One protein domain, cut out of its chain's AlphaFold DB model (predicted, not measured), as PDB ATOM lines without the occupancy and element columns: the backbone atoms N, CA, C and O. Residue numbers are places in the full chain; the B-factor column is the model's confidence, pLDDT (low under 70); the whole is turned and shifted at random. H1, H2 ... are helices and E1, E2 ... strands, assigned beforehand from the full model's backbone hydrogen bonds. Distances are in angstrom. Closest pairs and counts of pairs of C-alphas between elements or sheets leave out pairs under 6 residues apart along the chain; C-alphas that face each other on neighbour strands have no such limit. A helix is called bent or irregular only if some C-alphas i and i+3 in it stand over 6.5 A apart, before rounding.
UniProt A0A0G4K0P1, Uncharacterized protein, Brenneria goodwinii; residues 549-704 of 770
ATOM      1  N   GLU A 549     150.971 142.525 326.244       95.12
ATOM      2  CA  GLU A 549     151.243 141.461 325.264       95.12
ATOM      3  C   GLU A 549     151.226 140.073 325.935       95.12
ATOM      4  O   GLU A 549     150.472 139.170 325.555       95.12
ATOM      5  N   ARG A 550     152.023 139.912 326.998       94.25
ATOM      6  CA  ARG A 550     152.120 138.661 327.760       94.25
ATOM      7  C   ARG A 550     150.851 138.359 328.550       94.25
ATOM      8  O   ARG A 550     150.505 137.183 328.691       94.25
ATOM      9  N   GLN A 551     150.147 139.384 329.033       93.38
ATOM     10  CA  GLN A 551     148.866 139.218 329.722       93.38
ATOM     11  C   GLN A 551     147.833 138.532 328.818       93.38
ATOM     12  O   GLN A 551     147.251 137.517 329.202       93.38
ATOM     13  N   VAL A 552     147.675 139.020 327.585       95.75
ATOM     14  CA  VAL A 552     146.720 138.468 326.612       95.75
ATOM     15  C   VAL A 552     147.067 137.020 326.254       95.75
ATOM     16  O   VAL A 552     146.206 136.136 326.298       95.75
ATOM     17  N   LEU A 553     148.342 136.727 325.975       96.50
ATOM     18  CA  LEU A 553     148.799 135.358 325.697       96.50
ATOM     19  C   LEU A 553     148.595 134.410 326.894       96.50
ATOM     20  O   LEU A 553     148.325 133.210 326.726       96.50
ATOM     21  N   ARG A 554     148.692 134.932 328.121       93.81
ATOM     22  CA  ARG A 554     148.419 134.181 329.346       93.81
ATOM     23  C   ARG A 554     146.929 133.878 329.513       93.81
ATOM     24  O   ARG A 554     146.592 132.749 329.905       93.81
ATOM     25  N   TRP A 555     146.048 134.829 329.208       94.75
ATOM     26  CA  TRP A 555     144.605 134.592 329.180       94.75
ATOM     27  C   TRP A 555     144.254 133.508 328.163       94.75
ATOM     28  O   TRP A 555     143.661 132.493 328.538       94.75
ATOM     29  N   LEU A 556     144.755 133.643 326.930       96.69
ATOM     30  CA  LEU A 556     144.590 132.660 325.857       96.69
ATOM     31  C   LEU A 556     145.025 131.254 326.290       96.69
ATOM     32  O   LEU A 556     144.273 130.288 326.155       96.69
ATOM     33  N   SER A 557     146.214 131.126 326.880       96.12
ATOM     34  CA  SER A 557     146.717 129.835 327.365       96.12
ATOM     35  C   SER A 557     145.813 129.208 328.432       96.12
ATOM     36  O   SER A 557     145.667 127.987 328.493       96.12
ATOM     37  N   SER A 558     145.184 130.028 329.278       93.75
ATOM     38  CA  SER A 558     144.301 129.556 330.351       93.75
ATOM     39  C   SER A 558     142.962 129.055 329.809       93.75
ATOM     40  O   SER A 558     142.511 127.981 330.212       93.75
ATOM     41  N   VAL A 559     142.385 129.777 328.844       94.75
ATOM     42  CA  VAL A 559     141.170 129.380 328.111       94.75
ATOM     43  C   VAL A 559     141.390 128.052 327.385       94.75
ATOM     44  O   VAL A 559     140.594 127.119 327.509       94.75
ATOM     45  N   LEU A 560     142.522 127.915 326.686       96.50
ATOM     46  CA  LEU A 560     142.864 126.683 325.974       96.50
ATOM     47  C   LEU A 560     143.140 125.507 326.920       96.50
ATOM     48  O   LEU A 560     142.764 124.373 326.614       96.50
ATOM     49  N   LEU A 561     143.759 125.741 328.082       94.75
ATOM     50  CA  LEU A 561     143.939 124.683 329.079       94.75
ATOM     51  C   LEU A 561     142.595 124.210 329.648       94.75
ATOM     52  O   LEU A 561     142.421 123.007 329.845       94.75
ATOM     53  N   LYS A 562     141.644 125.123 329.889       94.25
ATOM     54  CA  LYS A 562     140.297 124.761 330.350       94.25
ATOM     55  C   LYS A 562     139.537 123.943 329.307       94.25
ATOM     56  O   LYS A 562     138.922 122.947 329.682       94.25
ATOM     57  N   ALA A 563     139.634 124.310 328.028       93.69
ATOM     58  CA  ALA A 563     139.050 123.540 326.924       93.69
ATOM     59  C   ALA A 563     139.645 122.123 326.841       93.69
ATOM     60  O   ALA A 563     138.957 121.150 326.526       93.69
ATOM     61  N   PHE A 564     140.943 121.987 327.145       94.81
ATOM     62  CA  PHE A 564     141.683 120.738 326.982       94.81
ATOM     63  C   PHE A 564     142.519 120.358 328.217       94.81
ATOM     64  O   PHE A 564     143.753 120.268 328.143       94.81
ATOM     65  N   PRO A 565     141.875 119.994 329.344       91.25
ATOM     66  CA  PRO A 565     142.561 119.732 330.614       91.25
ATOM     67  C   PRO A 565     143.499 118.516 330.553       91.25
ATOM     68  O   PRO A 565     144.424 118.384 331.358       91.25
ATOM     69  N   GLY A 566     143.324 117.637 329.557       87.94
ATOM     70  CA  GLY A 566     144.241 116.528 329.284       87.94
ATOM     71  C   GLY A 566     145.688 116.974 329.042       87.94
ATOM     72  O   GLY A 566     146.608 116.219 329.356       87.94
ATOM     73  N   GLY A 567     145.880 118.204 328.548       86.38
ATOM     74  CA  GLY A 567     147.177 118.825 328.298       86.38
ATOM     75  C   GLY A 567     147.924 119.337 329.528       86.38
ATOM     76  O   GLY A 567     149.126 119.521 329.452       86.38
ATOM     77  N   ARG A 568     147.259 119.540 330.674       89.12
ATOM     78  CA  ARG A 568     147.817 119.982 331.983       89.12
ATOM     79  C   ARG A 568     148.601 121.303 332.028       89.12
ATOM     80  O   ARG A 568     148.735 121.879 333.102       89.12
ATOM     81  N   GLU A 569     149.146 121.746 330.914       91.56
ATOM     82  CA  GLU A 569     149.762 123.036 330.690       91.56
ATOM     83  C   GLU A 569     149.551 123.426 329.230       91.56
ATOM     84  O   GLU A 569     149.513 122.566 328.343       91.56
ATOM     85  N   VAL A 570     149.412 124.721 328.995       95.62
ATOM     86  CA  VAL A 570     149.437 125.336 327.672       95.62
ATOM     87  C   VAL A 570     150.339 126.559 327.762       95.62
ATOM     88  O   VAL A 570     150.264 127.307 328.738       95.62
ATOM     89  N   GLN A 571     151.206 126.716 326.771       96.50
ATOM     90  CA  GLN A 571     152.101 127.851 326.591       96.50
ATOM     91  C   GLN A 571     151.823 128.489 325.232       96.50
ATOM     92  O   GLN A 571     151.364 127.814 324.302       96.50
ATOM     93  N   ALA A 572     152.121 129.776 325.136       97.81
ATOM     94  CA  ALA A 572     151.997 130.600 323.956       97.81
ATOM     95  C   ALA A 572     153.223 131.516 323.811       97.81
ATOM     96  O   ALA A 572     153.849 131.919 324.794       97.81
ATOM     97  N   TYR A 573     153.565 131.831 322.570       98.06
ATOM     98  CA  TYR A 573     154.648 132.730 322.186       98.06
ATOM     99  C   TYR A 573     154.205 133.503 320.948       98.06
ATOM    100  O   TYR A 573     153.741 132.893 319.989       98.06
ATOM    101  N   TYR A 574     154.332 134.824 320.959       98.19
ATOM    102  CA  TYR A 574     154.012 135.647 319.796       98.19
ATOM    103  C   TYR A 574     155.284 136.018 319.038       98.19
ATOM    104  O   TYR A 574     156.144 136.729 319.563       98.19
ATOM    105  N   ASP A 575     155.402 135.558 317.796       97.81
ATOM    106  CA  ASP A 575     156.503 135.943 316.921       97.81
ATOM    107  C   ASP A 575     156.150 137.220 316.160       97.81
ATOM    108  O   ASP A 575     155.288 137.212 315.287       97.81
ATOM    109  N   ARG A 576     156.858 138.314 316.452       96.75
ATOM    110  CA  ARG A 576     156.632 139.610 315.788       96.75
ATOM    111  C   ARG A 576     157.020 139.598 314.312       96.75
ATOM    112  O   ARG A 576     156.495 140.401 313.556       96.75
ATOM    113  N   ALA A 577     157.948 138.728 313.906       97.00
ATOM    114  CA  ALA A 577     158.434 138.716 312.529       97.00
ATOM    115  C   ALA A 577     157.461 138.021 311.569       97.00
ATOM    116  O   ALA A 577     157.237 138.533 310.476       97.00
ATOM    117  N   SER A 578     156.895 136.869 311.954       96.56
ATOM    118  CA  SER A 578     155.838 136.215 311.169       96.56
ATOM    119  C   SER A 578     154.434 136.714 311.510       96.56
ATOM    120  O   SER A 578     153.498 136.424 310.770       96.56
ATOM    121  N   ASP A 579     154.295 137.471 312.601       97.69
ATOM    122  CA  ASP A 579     153.022 137.951 313.130       97.69
ATOM    123  C   ASP A 579     152.046 136.789 313.427       97.69
ATOM    124  O   ASP A 579     150.853 136.816 313.111       97.69
ATOM    125  N   GLU A 580     152.593 135.726 314.031       98.00
ATOM    126  CA  GLU A 580     151.882 134.497 314.400       98.00
ATOM    127  C   GLU A 580     152.025 134.176 315.892       98.00
ATOM    128  O   GLU A 580     153.060 134.404 316.525       98.00
ATOM    129  N   ILE A 581     150.990 133.546 316.449       98.44
ATOM    130  CA  ILE A 581     150.987 133.051 317.824       98.44
ATOM    131  C   ILE A 581     151.254 131.548 317.824       98.44
ATOM    132  O   ILE A 581     150.416 130.734 317.423       98.44
ATOM    133  N   TRP A 582     152.415 131.170 318.337       98.31
ATOM    134  CA  TRP A 582     152.837 129.795 318.527       98.31
ATOM    135  C   TRP A 582     152.268 129.230 319.821       98.31
ATOM    136  O   TRP A 582     152.481 129.793 320.889       98.31
ATOM    137  N   ILE A 583     151.569 128.098 319.743       98.19
ATOM    138  CA  ILE A 583     150.861 127.496 320.878       98.19
ATOM    139  C   ILE A 583     151.247 126.028 321.022       98.19
ATOM    140  O   ILE A 583     151.370 125.279 320.046       98.19
ATOM    141  N   SER A 584     151.397 125.578 322.263       97.50
ATOM    142  CA  SER A 584     151.591 124.164 322.560       97.50
ATOM    143  C   SER A 584     151.091 123.799 323.951       97.50
ATOM    144  O   SER A 584     151.115 124.602 324.875       97.50
ATOM    145  N   SER A 585     150.690 122.548 324.108       95.62
ATOM    146  CA  SER A 585     150.501 121.846 325.372       95.62
ATOM    147  C   SER A 585     151.582 120.771 325.553       95.62
ATOM    148  O   SER A 585     152.305 120.441 324.610       95.62
ATOM    149  N   ASN A 586     151.684 120.156 326.732       92.44
ATOM    150  CA  ASN A 586     152.591 119.022 326.947       92.44
ATOM    151  C   ASN A 586     152.090 117.695 326.371       92.44
ATOM    152  O   ASN A 586     152.725 116.676 326.590       92.44
ATOM    153  N   ALA A 587     150.952 117.666 325.677       90.69
ATOM    154  CA  ALA A 587     150.402 116.436 325.120       90.69
ATOM    155  C   ALA A 587     150.093 116.604 323.635       90.69
ATOM    156  O   ALA A 587     149.380 117.523 323.223       90.69
ATOM    157  N   ARG A 588     150.577 115.677 322.802       88.38
ATOM    158  CA  ARG A 588     150.326 115.708 321.353       88.38
ATOM    159  C   ARG A 588     148.839 115.649 321.010       88.38
ATOM    160  O   ARG A 588     148.373 116.427 320.179       88.38
ATOM    161  N   GLY A 589     148.102 114.744 321.658       89.69
ATOM    162  CA  GLY A 589     146.657 114.613 321.462       89.69
ATOM    163  C   GLY A 589     145.915 115.916 321.767       89.69
ATOM    164  O   GLY A 589     145.012 116.291 321.026       89.69
ATOM    165  N   THR A 590     146.353 116.649 322.793       93.00
ATOM    166  CA  THR A 590     145.809 117.968 323.132       93.00
ATOM    167  C   THR A 590     146.146 119.013 322.075       93.00
ATOM    168  O   THR A 590     145.243 119.704 321.623       93.00
ATOM    169  N   ASN A 591     147.391 119.090 321.598       94.44
ATOM    170  CA  ASN A 591     147.758 120.057 320.552       94.44
ATOM    171  C   ASN A 591     146.956 119.861 319.270       94.44
ATOM    172  O   ASN A 591     146.590 120.827 318.609       94.44
ATOM    173  N   ARG A 592     146.649 118.609 318.923       91.75
ATOM    174  CA  ARG A 592     145.800 118.327 317.772       91.75
ATOM    175  C   ARG A 592     144.381 118.868 317.961       91.75
ATOM    176  O   ARG A 592     143.850 119.459 317.030       91.75
ATOM    177  N   LYS A 593     143.808 118.713 319.157       93.38
ATOM    178  CA  LYS A 593     142.495 119.279 319.498       93.38
ATOM    179  C   LYS A 593     142.516 120.810 319.523       93.38
ATOM    180  O   LYS A 593     141.615 121.411 318.955       93.38
ATOM    181  N   ILE A 594     143.563 121.422 320.088       95.69
ATOM    182  CA  ILE A 594     143.765 122.882 320.061       95.69
ATOM    183  C   ILE A 594     143.800 123.380 318.615       95.69
ATOM    184  O   ILE A 594     143.098 124.324 318.283       95.69
ATOM    185  N   ARG A 595     144.563 122.726 317.730       95.12
ATOM    186  CA  ARG A 595     144.602 123.106 316.313       95.12
ATOM    187  C   ARG A 595     143.239 122.997 315.643       95.12
ATOM    188  O   ARG A 595     142.851 123.919 314.944       95.12
ATOM    189  N   MET A 596     142.543 121.872 315.821       91.69
ATOM    190  CA  MET A 596     141.213 121.693 315.231       91.69
ATOM    191  C   MET A 596     140.257 122.783 315.712       91.69
ATOM    192  O   MET A 596     139.588 123.395 314.894       91.69
ATOM    193  N   LEU A 597     140.267 123.093 317.013       94.81
ATOM    194  CA  LEU A 597     139.465 124.180 317.565       94.81
ATOM    195  C   LEU A 597     139.783 125.519 316.893       94.81
ATOM    196  O   LEU A 597     138.870 126.184 316.415       94.81
ATOM    197  N   LEU A 598     141.063 125.896 316.848       94.69
ATOM    198  CA  LEU A 598     141.491 127.188 316.311       94.69
ATOM    199  C   LEU A 598     141.284 127.305 314.789       94.69
ATOM    200  O   LEU A 598     141.130 128.420 314.306       94.69
ATOM    201  N   ASN A 599     141.229 126.185 314.057       87.69
ATOM    202  CA  ASN A 599     141.000 126.165 312.608       87.69
ATOM    203  C   ASN A 599     139.518 126.043 312.201       87.69
ATOM    204  O   ASN A 599     139.154 126.544 311.144       87.69
ATOM    205  N   GLU A 600     138.693 125.315 312.964       80.06
ATOM    206  CA  GLU A 600     137.326 124.939 312.559       80.06
ATOM    207  C   GLU A 600     136.256 125.780 313.267       80.06
ATOM    208  O   GLU A 600     135.461 126.448 312.614       80.06
ATOM    209  N   ASN A 601     136.239 125.758 314.605       67.00
ATOM    210  CA  ASN A 601     135.172 126.369 315.415       67.00
ATOM    211  C   ASN A 601     135.514 127.788 315.895       67.00
ATOM    212  O   ASN A 601     134.644 128.502 316.395       67.00
ATOM    213  N   GLY A 602     136.785 128.178 315.770       85.19
ATOM    214  CA  GLY A 602     137.308 129.459 316.222       85.19
ATOM    215  C   GLY A 602     137.421 129.568 317.747       85.19
ATOM    216  O   GLY A 602     136.743 128.889 318.519       85.19
ATOM    217  N   LEU A 603     138.300 130.463 318.200       93.25
ATOM    218  CA  LEU A 603     138.476 130.769 319.624       93.25
ATOM    219  C   LEU A 603     137.195 131.352 320.253       93.25
ATOM    220  O   LEU A 603     136.874 131.028 321.394       93.25
ATOM    221  N   GLN A 604     136.454 132.169 319.497       92.88
ATOM    222  CA  GLN A 604     135.272 132.888 319.982       92.88
ATOM    223  C   GLN A 604     134.147 131.945 320.434       92.88
ATOM    224  O   GLN A 604     133.569 132.141 321.501       92.88
ATOM    225  N   GLY A 605     133.863 130.891 319.660       90.69
ATOM    226  CA  GLY A 605     132.819 129.925 320.013       90.69
ATOM    227  C   GLY A 605     133.151 129.143 321.289       90.69
ATOM    228  O   GLY A 605     132.278 128.906 322.124       90.69
ATOM    229  N   GLU A 606     134.425 128.791 321.487       92.81
ATOM    230  CA  GLU A 606     134.868 128.130 322.720       92.81
ATOM    231  C   GLU A 606     134.826 129.074 323.928       92.81
ATOM    232  O   GLU A 606     134.412 128.643 325.005       92.81
ATOM    233  N   LEU A 607     135.189 130.351 323.761       93.19
ATOM    234  CA  LEU A 607     135.048 131.370 324.806       93.19
ATOM    235  C   LEU A 607     133.593 131.493 325.272       93.19
ATOM    236  O   LEU A 607     133.320 131.327 326.461       93.19
ATOM    237  N   GLN A 608     132.655 131.685 324.342       92.81
ATOM    238  CA  GLN A 608     131.228 131.811 324.660       92.81
ATOM    239  C   GLN A 608     130.692 130.575 325.385       92.81
ATOM    240  O   GLN A 608     130.009 130.692 326.402       92.81
ATOM    241  N   LYS A 609     131.048 129.376 324.909       90.88
ATOM    242  CA  LYS A 609     130.674 128.111 325.550       90.88
ATOM    243  C   LYS A 609     131.207 128.014 326.981       90.88
ATOM    244  O   LYS A 609     130.479 127.611 327.887       90.88
ATOM    245  N   GLN A 610     132.474 128.365 327.194       90.56
ATOM    246  CA  GLN A 610     133.094 128.344 328.518       90.56
ATOM    247  C   GLN A 610     132.443 129.351 329.471       90.56
ATOM    248  O   GLN A 610     132.185 129.018 330.627       90.56
ATOM    249  N   LEU A 611     132.120 130.547 328.985       91.56
ATOM    250  CA  LEU A 611     131.452 131.582 329.768       91.56
ATOM    251  C   LEU A 611     130.011 131.205 330.112       91.56
ATOM    252  O   LEU A 611     129.591 131.380 331.254       91.56
ATOM    253  N   GLN A 612     129.268 130.608 329.178       90.12
ATOM    254  CA  GLN A 612     127.939 130.051 329.448       90.12
ATOM    255  C   GLN A 612     127.989 128.950 330.512       90.12
ATOM    256  O   GLN A 612     127.177 128.959 331.434       90.12
ATOM    257  N   ALA A 613     128.973 128.046 330.442       85.44
ATOM    258  CA  ALA A 613     129.176 127.026 331.470       85.44
ATOM    259  C   ALA A 613     129.549 127.638 332.836       85.44
ATOM    260  O   ALA A 613     129.117 127.141 333.874       85.44
ATOM    261  N   GLY A 614     130.316 128.734 332.841       84.69
ATOM    262  CA  GLY A 614     130.681 129.478 334.048       84.69
ATOM    263  C   GLY A 614     129.506 130.186 334.727       84.69
ATOM    264  O   GLY A 614     129.487 130.279 335.949       84.69
ATOM    265  N   LYS A 615     128.477 130.613 333.982       82.94
ATOM    266  CA  LYS A 615     127.270 131.240 334.563       82.94
ATOM    267  C   LYS A 615     126.501 130.312 335.511       82.94
ATOM    268  O   LYS A 615     125.815 130.799 336.401       82.94
ATOM    269  N   VAL A 616     126.622 128.993 335.340       74.12
ATOM    270  CA  VAL A 616     125.983 127.988 336.211       74.12
ATOM    271  C   VAL A 616     126.763 127.794 337.521       74.12
ATOM    272  O   VAL A 616     126.183 127.447 338.546       74.12
ATOM    273  N   HIS A 617     128.070 128.066 337.513       62.28
ATOM    274  CA  HIS A 617     128.962 127.958 338.667       62.28
ATOM    275  C   HIS A 617     129.760 129.260 338.825       62.28
ATOM    276  O   HIS A 617     130.924 129.338 338.438       62.28
ATOM    277  N   LEU A 618     129.112 130.281 339.398       58.19
ATOM    278  CA  LEU A 618     129.641 131.637 339.612       58.19
ATOM    279  C   LEU A 618     130.724 131.718 340.704       58.19
ATOM    280  O   LEU A 618     130.776 132.689 341.460       58.19
ATOM    281  N   ASP A 619     131.613 130.732 340.809       65.44
ATOM    282  CA  ASP A 619     132.818 130.942 341.599       65.44
ATOM    283  C   ASP A 619     133.803 131.780 340.780       65.44
ATOM    284  O   ASP A 619     134.666 131.270 340.066       65.44
ATOM    285  N   MET A 620     133.672 133.105 340.872       59.62
ATOM    286  CA  MET A 620     134.587 134.066 340.243       59.62
ATOM    287  C   MET A 620     136.036 133.926 340.751       59.62
ATOM    288  O   MET A 620     136.948 134.557 340.203       59.62
ATOM    289  N   ASN A 621     136.301 133.074 341.753       66.00
ATOM    290  CA  ASN A 621     137.659 132.687 342.130       66.00
ATOM    291  C   ASN A 621     138.325 131.748 341.114       66.00
ATOM    292  O   ASN A 621     139.561 131.666 341.098       66.00
ATOM    293  N   ASP A 622     137.570 131.150 340.187       78.38
ATOM    294  CA  ASP A 622     138.126 130.333 339.115       78.38
ATOM    295  C   ASP A 622     138.918 131.182 338.110       78.38
ATOM    296  O   ASP A 622     138.382 131.912 337.273       78.38
ATOM    297  N   ARG A 623     140.247 131.031 338.157       82.50
ATOM    298  CA  ARG A 623     141.206 131.731 337.285       82.50
ATOM    299  C   ARG A 623     140.823 131.675 335.806       82.50
ATOM    300  O   ARG A 623     140.932 132.670 335.099       82.50
ATOM    301  N   TRP A 624     140.426 130.499 335.320       86.81
ATOM    302  CA  TRP A 624     140.125 130.318 333.900       86.81
ATOM    303  C   TRP A 624     138.912 131.149 333.464       86.81
ATOM    304  O   TRP A 624     138.927 131.674 332.357       86.81
ATOM    305  N   LEU A 625     137.904 131.302 334.332       89.12
ATOM    306  CA  LEU A 625     136.672 132.023 334.021       89.12
ATOM    307  C   LEU A 625     136.936 133.526 333.914       89.12
ATOM    308  O   LEU A 625     136.484 134.169 332.966       89.12
ATOM    309  N   ARG A 626     137.750 134.075 334.824       87.75
ATOM    310  CA  ARG A 626     138.193 135.476 334.749       87.75
ATOM    311  C   ARG A 626     138.983 135.757 333.479       87.75
ATOM    312  O   ARG A 626     138.684 136.710 332.771       87.75
ATOM    313  N   HIS A 627     139.935 134.888 333.149       91.12
ATOM    314  CA  HIS A 627     140.740 135.036 331.935       91.12
ATOM    315  C   HIS A 627     139.886 134.925 330.667       91.12
ATOM    316  O   HIS A 627     140.122 135.661 329.716       91.12
ATOM    317  N   ALA A 628     138.896 134.027 330.651       93.25
ATOM    318  CA  ALA A 628     137.940 133.928 329.553       93.25
ATOM    319  C   ALA A 628     137.114 135.215 329.414       93.25
ATOM    320  O   ALA A 628     136.957 135.709 328.305       93.25
ATOM    321  N   THR A 629     136.654 135.783 330.533       92.62
ATOM    322  CA  THR A 629     135.859 137.023 330.557       92.62
ATOM    323  C   THR A 629     136.676 138.213 330.050       92.62
ATOM    324  O   THR A 629     136.232 138.930 329.161       92.62
ATOM    325  N   GLN A 630     137.902 138.387 330.557       93.25
ATOM    326  CA  GLN A 630     138.810 139.457 330.129       93.25
ATOM    327  C   GLN A 630     139.194 139.322 328.652       93.25
ATOM    328  O   GLN A 630     139.199 140.315 327.926       93.25
ATOM    329  N   LEU A 631     139.478 138.098 328.190       95.56
ATOM    330  CA  LEU A 631     139.809 137.848 326.789       95.56
ATOM    331  C   LEU A 631     138.606 138.078 325.863       95.56
ATOM    332  O   LEU A 631     138.780 138.641 324.791       95.56
ATOM    333  N   GLU A 632     137.395 137.680 326.254       95.56
ATOM    334  CA  GLU A 632     136.190 137.970 325.469       95.56
ATOM    335  C   GLU A 632     135.928 139.481 325.394       95.56
ATOM    336  O   GLU A 632     135.717 140.010 324.302       95.56
ATOM    337  N   GLN A 633     135.987 140.184 326.530       94.31
ATOM    338  CA  GLN A 633     135.754 141.626 326.590       94.31
ATOM    339  C   GLN A 633     136.727 142.386 325.686       94.31
ATOM    340  O   GLN A 633     136.293 143.177 324.851       94.31
ATOM    341  N   ILE A 634     138.032 142.114 325.813       95.81
ATOM    342  CA  ILE A 634     139.039 142.810 325.010       95.81
ATOM    343  C   ILE A 634     138.916 142.454 323.526       95.81
ATOM    344  O   ILE A 634     139.140 143.311 322.690       95.81
ATOM    345  N   LEU A 635     138.522 141.231 323.153       95.94
ATOM    346  CA  LEU A 635     138.348 140.876 321.737       95.94
ATOM    347  C   LEU A 635     137.106 141.522 321.105       95.94
ATOM    348  O   LEU A 635     137.122 141.795 319.903       95.94
ATOM    349  N   ASN A 636     136.058 141.784 321.890       95.50
ATOM    350  CA  ASN A 636     134.817 142.392 321.406       95.50
ATOM    351  C   ASN A 636     134.873 143.924 321.330       95.50
ATOM    352  O   ASN A 636     134.163 144.510 320.516       95.50
ATOM    353  N   ASP A 637     135.714 144.571 322.138       95.38
ATOM    354  CA  ASP A 637     135.861 146.025 322.146       95.38
ATOM    355  C   ASP A 637     137.280 146.441 321.733       95.38
ATOM    356  O   ASP A 637     138.232 146.420 322.514       95.38
ATOM    357  N   ARG A 638     137.427 146.847 320.468       94.94
ATOM    358  CA  ARG A 638     138.714 147.319 319.933       94.94
ATOM    359  C   ARG A 638     139.165 148.653 320.526       94.94
ATOM    360  O   ARG A 638     140.352 148.959 320.450       94.94
ATOM    361  N   SER A 639     138.254 149.447 321.092       95.31
ATOM    362  CA  SER A 639     138.585 150.769 321.637       95.31
ATOM    363  C   SER A 639     139.404 150.685 322.927       95.31
ATOM    364  O   SER A 639     140.152 151.607 323.240       95.31
ATOM    365  N   VAL A 640     139.331 149.551 323.633       93.94
ATOM    366  CA  VAL A 640     140.069 149.301 324.880       93.94
ATOM    367  C   VAL A 640     141.387 148.548 324.670       93.94
ATOM    368  O   VAL A 640     142.003 148.119 325.645       93.94
ATOM    369  N   TRP A 641     141.834 148.345 323.423       95.75
ATOM    370  CA  TRP A 641     143.073 147.614 323.131       95.75
ATOM    371  C   TRP A 641     144.310 148.382 323.620       95.75
ATOM    372  O   TRP A 641     144.592 149.468 323.108       95.75
ATOM    373  N   PRO A 642     145.109 147.815 324.547       94.88
ATOM    374  CA  PRO A 642     146.377 148.410 324.935       94.88
ATOM    375  C   PRO A 642     147.324 148.488 323.727       94.88
ATOM    376  O   PRO A 642     147.441 147.497 322.993       94.88
ATOM    377  N   PRO A 643     148.032 149.613 323.509       95.38
ATOM    378  CA  PRO A 643     148.916 149.777 322.355       95.38
ATOM    379  C   PRO A 643     149.979 148.676 322.222       95.38
ATOM    380  O   PRO A 643     150.261 148.220 321.115       95.38
ATOM    381  N   ASP A 644     150.530 148.206 323.342       94.31
ATOM    382  CA  ASP A 644     151.554 147.158 323.410       94.31
ATOM    383  C   ASP A 644     150.999 145.740 323.178       94.31
ATOM    384  O   ASP A 644     151.733 144.856 322.738       94.31
ATOM    385  N   ALA A 645     149.703 145.515 323.416       96.06
ATOM    386  CA  ALA A 645     149.024 144.247 323.132       96.06
ATOM    387  C   ALA A 645     148.368 144.190 321.743       96.06
ATOM    388  O   ALA A 645     147.993 143.104 321.293       96.06
ATOM    389  N   ASN A 646     148.232 145.332 321.060       97.06
ATOM    390  CA  ASN A 646     147.542 145.454 319.774       97.06
ATOM    391  C   ASN A 646     148.016 144.413 318.733       97.06
ATOM    392  O   ASN A 646     147.162 143.711 318.189       97.06
ATOM    393  N   PRO A 647     149.329 144.179 318.515       97.75
ATOM    394  CA  PRO A 647     149.773 143.181 317.535       97.75
ATOM    395  C   PRO A 647     149.300 141.751 317.858       97.75
ATOM    396  O   PRO A 647     148.847 141.017 316.977       97.75
ATOM    397  N   VAL A 648     149.303 141.364 319.140       98.06
ATOM    398  CA  VAL A 648     148.797 140.052 319.578       98.06
ATOM    399  C   VAL A 648     147.291 139.946 319.385       98.06
ATOM    400  O   VAL A 648     146.812 138.932 318.881       98.06
ATOM    401  N   LEU A 649     146.531 140.977 319.758       98.12
ATOM    402  CA  LEU A 649     145.073 140.988 319.606       98.12
ATOM    403  C   LEU A 649     144.660 140.934 318.128       98.12
ATOM    404  O   LEU A 649     143.729 140.202 317.775       98.12
ATOM    405  N   GLN A 650     145.401 141.612 317.245       97.75
ATOM    406  CA  GLN A 650     145.242 141.488 315.794       97.75
ATOM    407  C   GLN A 650     145.524 140.063 315.317       97.75
ATOM    408  O   GLN A 650     144.720 139.502 314.573       97.75
ATOM    409  N   ALA A 651     146.617 139.440 315.769       97.69
ATOM    410  CA  ALA A 651     146.933 138.059 315.414       97.69
ATOM    411  C   ALA A 651     145.868 137.057 315.899       97.69
ATOM    412  O   ALA A 651     145.504 136.156 315.139       97.69
ATOM    413  N   ILE A 652     145.310 137.246 317.103       97.38
ATOM    414  CA  ILE A 652     144.188 136.443 317.619       97.38
ATOM    415  C   ILE A 652     142.949 136.615 316.737       97.38
ATOM    416  O   ILE A 652     142.374 135.623 316.290       97.38
ATOM    417  N   THR A 653     142.560 137.862 316.463       95.88
ATOM    418  CA  THR A 653     141.357 138.187 315.678       95.88
ATOM    419  C   THR A 653     141.465 137.668 314.242       95.88
ATOM    420  O   THR A 653     140.485 137.190 313.680       95.88
ATOM    421  N   ALA A 654     142.665 137.713 313.662       96.00
ATOM    422  CA  ALA A 654     142.953 137.197 312.327       96.00
ATOM    423  C   ALA A 654     143.145 135.667 312.279       96.00
ATOM    424  O   ALA A 654     143.383 135.118 311.205       96.00
ATOM    425  N   GLY A 655     143.087 134.966 313.418       96.31
ATOM    426  CA  GLY A 655     143.266 133.514 313.471       96.31
ATOM    427  C   GLY A 655     144.686 133.041 313.132       96.31
ATOM    428  O   GLY A 655     144.864 131.901 312.704       96.31
ATOM    429  N   ARG A 656     145.707 133.889 313.311       97.31
ATOM    430  CA  ARG A 656     147.111 133.591 312.968       97.31
ATOM    431  C   ARG A 656     147.781 132.747 314.045       97.31
ATOM    432  O   ARG A 656     148.676 133.185 314.767       97.31
ATOM    433  N   PHE A 657     147.302 131.516 314.164       97.44
ATOM    434  CA  PHE A 657     147.770 130.552 315.144       97.44
ATOM    435  C   PHE A 657     148.635 129.477 314.512       97.44
ATOM    436  O   PHE A 657     148.264 128.835 313.529       97.44
ATOM    437  N   ARG A 658     149.736 129.169 315.190       97.00
ATOM    438  CA  ARG A 658     150.589 128.039 314.863       97.00
ATOM    439  C   ARG A 658     150.693 127.087 316.038       97.00
ATOM    440  O   ARG A 658     151.406 127.310 317.010       97.00
ATOM    441  N   VAL A 659     149.983 125.968 315.957       96.88
ATOM    442  CA  VAL A 659     150.003 124.961 317.025       96.88
ATOM    443  C   VAL A 659     151.060 123.906 316.719       96.88
ATOM    444  O   VAL A 659     150.978 123.249 315.680       96.88
ATOM    445  N   SER A 660     152.022 123.682 317.614       88.75
ATOM    446  CA  SER A 660     153.052 122.644 317.433       88.75
ATOM    447  C   SER A 660     152.417 121.244 317.445       88.75
ATOM    448  O   SER A 660     151.790 120.854 318.426       88.75
ATOM    449  N   SER A 661     152.550 120.432 316.390       78.94
ATOM    450  CA  SER A 661     152.153 119.001 316.442       78.94
ATOM    451  C   SER A 661     153.240 118.046 315.999       78.94
ATOM    452  O   SER A 661     152.932 116.900 315.668       78.94
ATOM    453  N   GLU A 662     154.472 118.528 315.938       72.81
ATOM    454  CA  GLU A 662     155.607 117.717 315.535       72.81
ATOM    455  C   GLU A 662     155.715 116.475 316.421       72.81
ATOM    456  O   GLU A 662     155.451 116.504 317.633       72.81
ATOM    457  N   ASN A 663     156.061 115.361 315.779       66.94
ATOM    458  CA  ASN A 663     156.378 114.138 316.485       66.94
ATOM    459  C   ASN A 663     157.804 114.242 316.975       66.94
ATOM    460  O   ASN A 663     158.755 114.135 316.204       66.94
ATOM    461  N   PHE A 664     157.940 114.391 318.279       65.56
ATOM    462  CA  PHE A 664     159.236 114.367 318.915       65.56
ATOM    463  C   PHE A 664     159.654 112.889 319.134       65.56
ATOM    464  O   PHE A 664     159.387 112.279 320.174       65.56
ATOM    465  N   HIS A 665     160.211 112.260 318.085       54.41
ATOM    466  CA  HIS A 665     160.624 110.844 318.033       54.41
ATOM    467  C   HIS A 665     162.013 110.627 318.633       54.41
ATOM    468  O   HIS A 665     162.992 110.637 317.897       54.41
ATOM    469  N   PHE A 666     162.144 110.429 319.947       62.12
ATOM    470  CA  PHE A 666     163.478 110.633 320.522       62.12
ATOM    471  C   PHE A 666     163.860 109.739 321.705       62.12
ATOM    472  O   PHE A 666     164.294 110.203 322.757       62.12
ATOM    473  N   THR A 667     163.800 108.426 321.511       50.69
ATOM    474  CA  THR A 667     164.695 107.516 322.245       50.69
ATOM    475  C   THR A 667     165.317 106.529 321.269       50.69
ATOM    476  O   THR A 667     164.674 106.171 320.283       50.69
ATOM    477  N   GLY A 668     166.512 106.012 321.582       46.44
ATOM    478  CA  GLY A 668     167.159 104.918 320.837       46.44
ATOM    479  C   GLY A 668     166.352 103.606 320.776       46.44
ATOM    480  O   GLY A 668     166.811 102.634 320.197       46.44
ATOM    481  N   GLY A 669     165.142 103.573 321.352       55.81
ATOM    482  CA  GLY A 669     164.171 102.482 321.239       55.81
ATOM    483  C   GLY A 669     162.823 102.903 320.638       55.81
ATOM    484  O   GLY A 669     161.815 102.261 320.921       55.81
ATOM    485  N   GLY A 670     162.761 104.019 319.898       60.19
ATOM    486  CA  GLY A 670     161.563 104.452 319.163       60.19
ATOM    487  C   GLY A 670     160.387 104.934 320.026       60.19
ATOM    488  O   GLY A 670     159.304 105.192 319.502       60.19
ATOM    489  N   ARG A 671     160.555 105.076 321.349       58.00
ATOM    490  CA  ARG A 671     159.493 105.587 322.228       58.00
ATOM    491  C   ARG A 671     159.408 107.106 322.145       58.00
ATOM    492  O   ARG A 671     160.408 107.796 322.340       58.00
ATOM    493  N   GLN A 672     158.196 107.595 321.899       71.00
ATOM    494  CA  GLN A 672     157.849 109.012 321.871       71.00
ATOM    495  C   GLN A 672     157.868 109.584 323.299       71.00
ATOM    496  O   GLN A 672     157.288 108.991 324.212       71.00
ATOM    497  N   ILE A 673     158.545 110.718 323.490       79.12
ATOM    498  CA  ILE A 673     158.526 111.472 324.749       79.12
ATOM    499  C   ILE A 673     157.798 112.782 324.485       79.12
ATOM    500  O   ILE A 673     158.202 113.568 323.633       79.12
ATOM    501  N   ASP A 674     156.727 113.017 325.234       83.88
ATOM    502  CA  ASP A 674     156.039 114.296 325.218       83.88
ATOM    503  C   ASP A 674     156.824 115.304 326.075       83.88
ATOM    504  O   ASP A 674     156.914 115.157 327.294       83.88
ATOM    505  N   LEU A 675     157.442 116.293 325.425       91.75
ATOM    506  CA  LEU A 675     158.142 117.396 326.090       91.75
ATOM    507  C   LEU A 675     157.147 118.370 326.741       91.75
ATOM    508  O   LEU A 675     155.975 118.429 326.364       91.75
ATOM    509  N   HIS A 676     157.635 119.187 327.677       93.56
ATOM    510  CA  HIS A 676     156.869 120.321 328.197       93.56
ATOM    511  C   HIS A 676     156.529 121.318 327.081       93.56
ATOM    512  O   HIS A 676     157.283 121.468 326.112       93.56
ATOM    513  N   ALA A 677     155.389 121.987 327.215       95.06
ATOM    514  CA  ALA A 677     154.804 122.856 326.202       95.06
ATOM    515  C   ALA A 677     155.794 123.907 325.681       95.06
ATOM    516  O   ALA A 677     155.930 124.058 324.467       95.06
ATOM    517  N   GLU A 678     156.539 124.563 326.572       95.44
ATOM    518  CA  GLU A 678     157.505 125.604 326.226       95.44
ATOM    519  C   GLU A 678     158.651 125.084 325.347       95.44
ATOM    520  O   GLU A 678     159.028 125.711 324.357       95.44
ATOM    521  N   ARG A 679     159.145 123.875 325.633       94.75
ATOM    522  CA  ARG A 679     160.198 123.230 324.837       94.75
ATOM    523  C   ARG A 679     159.688 122.802 323.465       94.75
ATOM    524  O   ARG A 679     160.431 122.870 322.492       94.75
ATOM    525  N   ARG A 680     158.419 122.387 323.378       94.56
ATOM    526  CA  ARG A 680     157.768 122.044 322.102       94.56
ATOM    527  C   ARG A 680     157.590 123.269 321.207       94.56
ATOM    528  O   ARG A 680     157.687 123.120 319.993       94.56
ATOM    529  N   ILE A 681     157.321 124.442 321.793       96.69
ATOM    530  CA  ILE A 681     157.286 125.715 321.059       96.69
ATOM    531  C   ILE A 681     158.686 126.055 320.561       96.69
ATOM    532  O   ILE A 681     158.841 126.206 319.359       96.69
ATOM    533  N   LYS A 682     159.697 126.082 321.446       95.94
ATOM    534  CA  LYS A 682     161.097 126.356 321.068       95.94
ATOM    535  C   LYS A 682     161.543 125.493 319.892       95.94
ATOM    536  O   LYS A 682     161.977 126.023 318.880       95.94
ATOM    537  N   GLN A 683     161.386 124.176 320.015       93.50
ATOM    538  CA  GLN A 683     161.843 123.245 318.992       93.50
ATOM    539  C   GLN A 683     161.110 123.446 317.661       93.50
ATOM    540  O   GLN A 683     161.763 123.532 316.631       93.50
ATOM    541  N   ALA A 684     159.779 123.570 317.674       94.12
ATOM    542  CA  ALA A 684     159.015 123.783 316.444       94.12
ATOM    543  C   ALA A 684     159.316 125.148 315.795       94.12
ATOM    544  O   ALA A 684     159.417 125.244 314.576       94.12
ATOM    545  N   PHE A 685     159.488 126.195 316.606       96.50
ATOM    546  CA  PHE A 685     159.826 127.540 316.141       96.50
ATOM    547  C   PHE A 685     161.211 127.582 315.492       96.50
ATOM    548  O   PHE A 685     161.349 128.056 314.366       96.50
ATOM    549  N   GLU A 686     162.228 127.056 316.174       95.69
ATOM    550  CA  GLU A 686     163.610 127.044 315.683       95.69
ATOM    551  C   GLU A 686     163.760 126.160 314.442       95.69
ATOM    552  O   GLU A 686     164.411 126.563 313.482       95.69
ATOM    553  N   ASN A 687     163.109 124.991 314.423       93.19
ATOM    554  CA  ASN A 687     163.131 124.092 313.268       93.19
ATOM    555  C   ASN A 687     162.518 124.735 312.021       93.19
ATOM    556  O   ASN A 687     163.032 124.555 310.921       93.19
ATOM    557  N   GLU A 688     161.403 125.447 312.181       95.00
ATOM    558  CA  GLU A 688     160.703 126.050 311.051       95.00
ATOM    559  C   GLU A 688     161.377 127.335 310.568       95.00
ATOM    560  O   GLU A 688     161.507 127.559 309.367       95.00
ATOM    561  N   THR A 689     161.739 128.217 311.501       96.12
ATOM    562  CA  THR A 689     162.150 129.587 311.171       96.12
ATOM    563  C   THR A 689     163.661 129.749 311.067       96.12
ATOM    564  O   THR A 689     164.123 130.762 310.545       96.12
ATOM    565  N   GLY A 690     164.439 128.804 311.606       96.44
ATOM    566  CA  GLY A 690     165.890 128.919 311.747       96.44
ATOM    567  C   GLY A 690     166.350 129.992 312.744       96.44
ATOM    568  O   GLY A 690     167.553 130.195 312.895       96.44
ATOM    569  N   ARG A 691     165.429 130.690 313.426       96.75
ATOM    570  CA  ARG A 691     165.734 131.732 314.417       96.75
ATOM    571  C   ARG A 691     165.643 131.179 315.829       96.75
ATOM    572  O   ARG A 691     164.768 130.368 316.117       96.75
ATOM    573  N   MET A 692     166.502 131.675 316.716       96.44
ATOM    574  CA  MET A 692     166.407 131.383 318.148       96.44
ATOM    575  C   MET A 692     165.141 132.005 318.743       96.44
ATOM    576  O   MET A 692     164.786 133.138 318.418       96.44
ATOM    577  N   LEU A 693     164.462 131.260 319.615       96.31
ATOM    578  CA  LEU A 693     163.259 131.741 320.295       96.31
ATOM    579  C   LEU A 693     163.610 132.738 321.416       96.31
ATOM    580  O   LEU A 693     164.425 132.430 322.285       96.31
ATOM    581  N   GLU A 694     162.925 133.885 321.454       95.50
ATOM    582  CA  GLU A 694     163.015 134.869 322.545       95.50
ATOM    583  C   GLU A 694     162.335 134.329 323.818       95.50
ATOM    584  O   GLU A 694     161.122 134.430 324.024       95.50
ATOM    585  N   SER A 695     163.129 133.702 324.685       92.19
ATOM    586  CA  SER A 695     162.651 132.914 325.825       92.19
ATOM    587  C   SER A 695     161.906 133.715 326.898       92.19
ATOM    588  O   SER A 695     161.076 133.158 327.617       92.19
ATOM    589  N   ASN A 696     162.131 135.022 326.995       90.31
ATOM    590  CA  ASN A 696     161.425 135.926 327.905       90.31
ATOM    591  C   ASN A 696     159.971 136.218 327.484       90.31
ATOM    592  O   ASN A 696     159.175 136.672 328.311       90.31
ATOM    593  N   ARG A 697     159.597 135.927 326.232       92.56
ATOM    594  CA  ARG A 697     158.252 136.190 325.694       92.56
ATOM    595  C   ARG A 697     157.326 134.985 325.741       92.56
ATOM    596  O   ARG A 697     156.126 135.130 325.516       92.56
ATOM    597  N   ILE A 698     157.844 133.805 326.082       93.88
ATOM    598  CA  ILE A 698     156.998 132.635 326.296       93.88
ATOM    599  C   ILE A 698     156.192 132.794 327.584       93.88
ATOM    600  O   ILE A 698     156.722 133.134 328.648       93.88
ATOM    601  N   VAL A 699     154.889 132.559 327.486       92.62
ATOM    602  CA  VAL A 699     153.963 132.664 328.612       92.62
ATOM    603  C   VAL A 699     152.855 131.646 328.500       92.62
ATOM    604  O   VAL A 699     152.457 131.233 327.420       92.62
ATOM    605  N   GLY A 700     152.306 131.260 329.635       90.88
ATOM    606  CA  GLY A 700     151.260 130.259 329.685       90.88
ATOM    607  C   GLY A 700     151.147 129.707 331.075       90.88
ATOM    608  O   GLY A 700     151.759 130.249 331.981       90.88
ATOM    609  N   THR A 701     150.337 128.674 331.266       89.25
ATOM    610  CA  THR A 701     149.687 128.335 332.545       89.25
ATOM    611  C   THR A 701     150.630 127.959 333.692       89.25
ATOM    612  O   THR A 701     150.221 127.996 334.851       89.25
ATOM    613  N   LYS A 702     151.889 127.622 333.390       88.69
ATOM    614  CA  LYS A 702     152.924 127.257 334.369       88.69
ATOM    615  C   LYS A 702     154.228 127.994 334.078       88.69
ATOM    616  O   LYS A 702     154.499 128.331 332.931       88.69
ATOM    617  N   ARG A 703     155.056 128.213 335.104       88.38
ATOM    618  CA  ARG A 703     156.431 128.691 334.895       88.38
ATOM    619  C   ARG A 703     157.281 127.555 334.309       88.38
ATOM    620  O   ARG A 703     157.138 126.426 334.790       88.38
ATOM    621  N   PRO A 704     158.198 127.834 333.365       92.88
ATOM    622  CA  PRO A 704     159.204 126.863 332.959       92.88
ATOM    623  C   PRO A 704     159.950 126.300 334.171       92.88
ATOM    624  O   PRO A 704     160.405 127.038 335.052       92.88
TER     625      PRO A 704
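Overview. This is residues 549 to 704 of the 770 residues of an uncharacterized protein of Brenneria goodwinii (UniProt A0A0G4K0P1). A small three-stranded sheet lies between helices, with H1, H2a and H4 over one face and H5 over the other, three layers; H2b and H3 pack on H1, away from the sheet. A long loop, residues 660 to 676, reaches up to 31 A from the mean of the C-alphas. The printed part has 156 residues with five named helices and three named strands, in the order H1 E1 E2 H2 H3 H4 E3 H5, mostly helix; the mixed sheet runs E1 E2 E3. The whole is compact, with a radius of gyration of the C-alphas of 15.5 A and spans of 50 by 34 by 29 A.

Arrangement. H1, residues 549 to 563, the hub, lies over E1, residues 570 to 575; their closest C-alphas, Ser 557 and Val 570, are 5.3 A apart. E1 and E2, residues 580 to 585, form a hairpin, N 573 and O 582 being 2.9 A apart. H2, residues 588 to 616, assigned as one helix by its hydrogen bonds, is bent: C-alphas 600 and 603 are 9.2 A apart, and arms H2a, up to 600, and H2b, from 603, are about perpendicular at 76 degrees. H3, residues 623 to 636, touches H1, closest at C-alphas Trp 555 and His 627, 4.8 A, and H2b, closest at Leu 607 and Ala 628, 6.1 A. H4, residues 646 to 653, touches H1 at a shallow tilt of 24 degrees, closest at C-alphas Glu 549 and Val 648, 6.3 A. E3, residues 657 to 659, is parallel to E2, N 583 and O 658 being 2.8 A apart; E2, H2 H3 H4 and E3 form a strand-helix-strand unit, parallel neighbour strands with helices between. H2a is on the same face as H1, its C-alpha Arg 595 closest to Val 659 of E3, 5.8 A. H5, residues 677 to 689, is on the opposite face, closest to E2 at C-alphas Ala 677 and Ser 585, 4.5 A. Every O i to N i+4 pair is within hydrogen-bond range in H1, H2a, H3, H4 and H5, and 9 of 10 in H2b.

Along the chain. H1 begins at C-alpha 549 (151.243, 141.461, 325.264) and is 21.7 A long; H2b is 21.0 A and H3 20.2 A. H5 ends at C-alpha 689 (162.150, 129.587, 311.171).

Size, cuts and confidence. The farthest C-alphas, Ser 639 and Gly 669, are 54.6 A apart. The printed part has no cut, and the link from E3 to H5 is long. Confidence is under 70 at residues 601, 617 to 621 and 663 to 671.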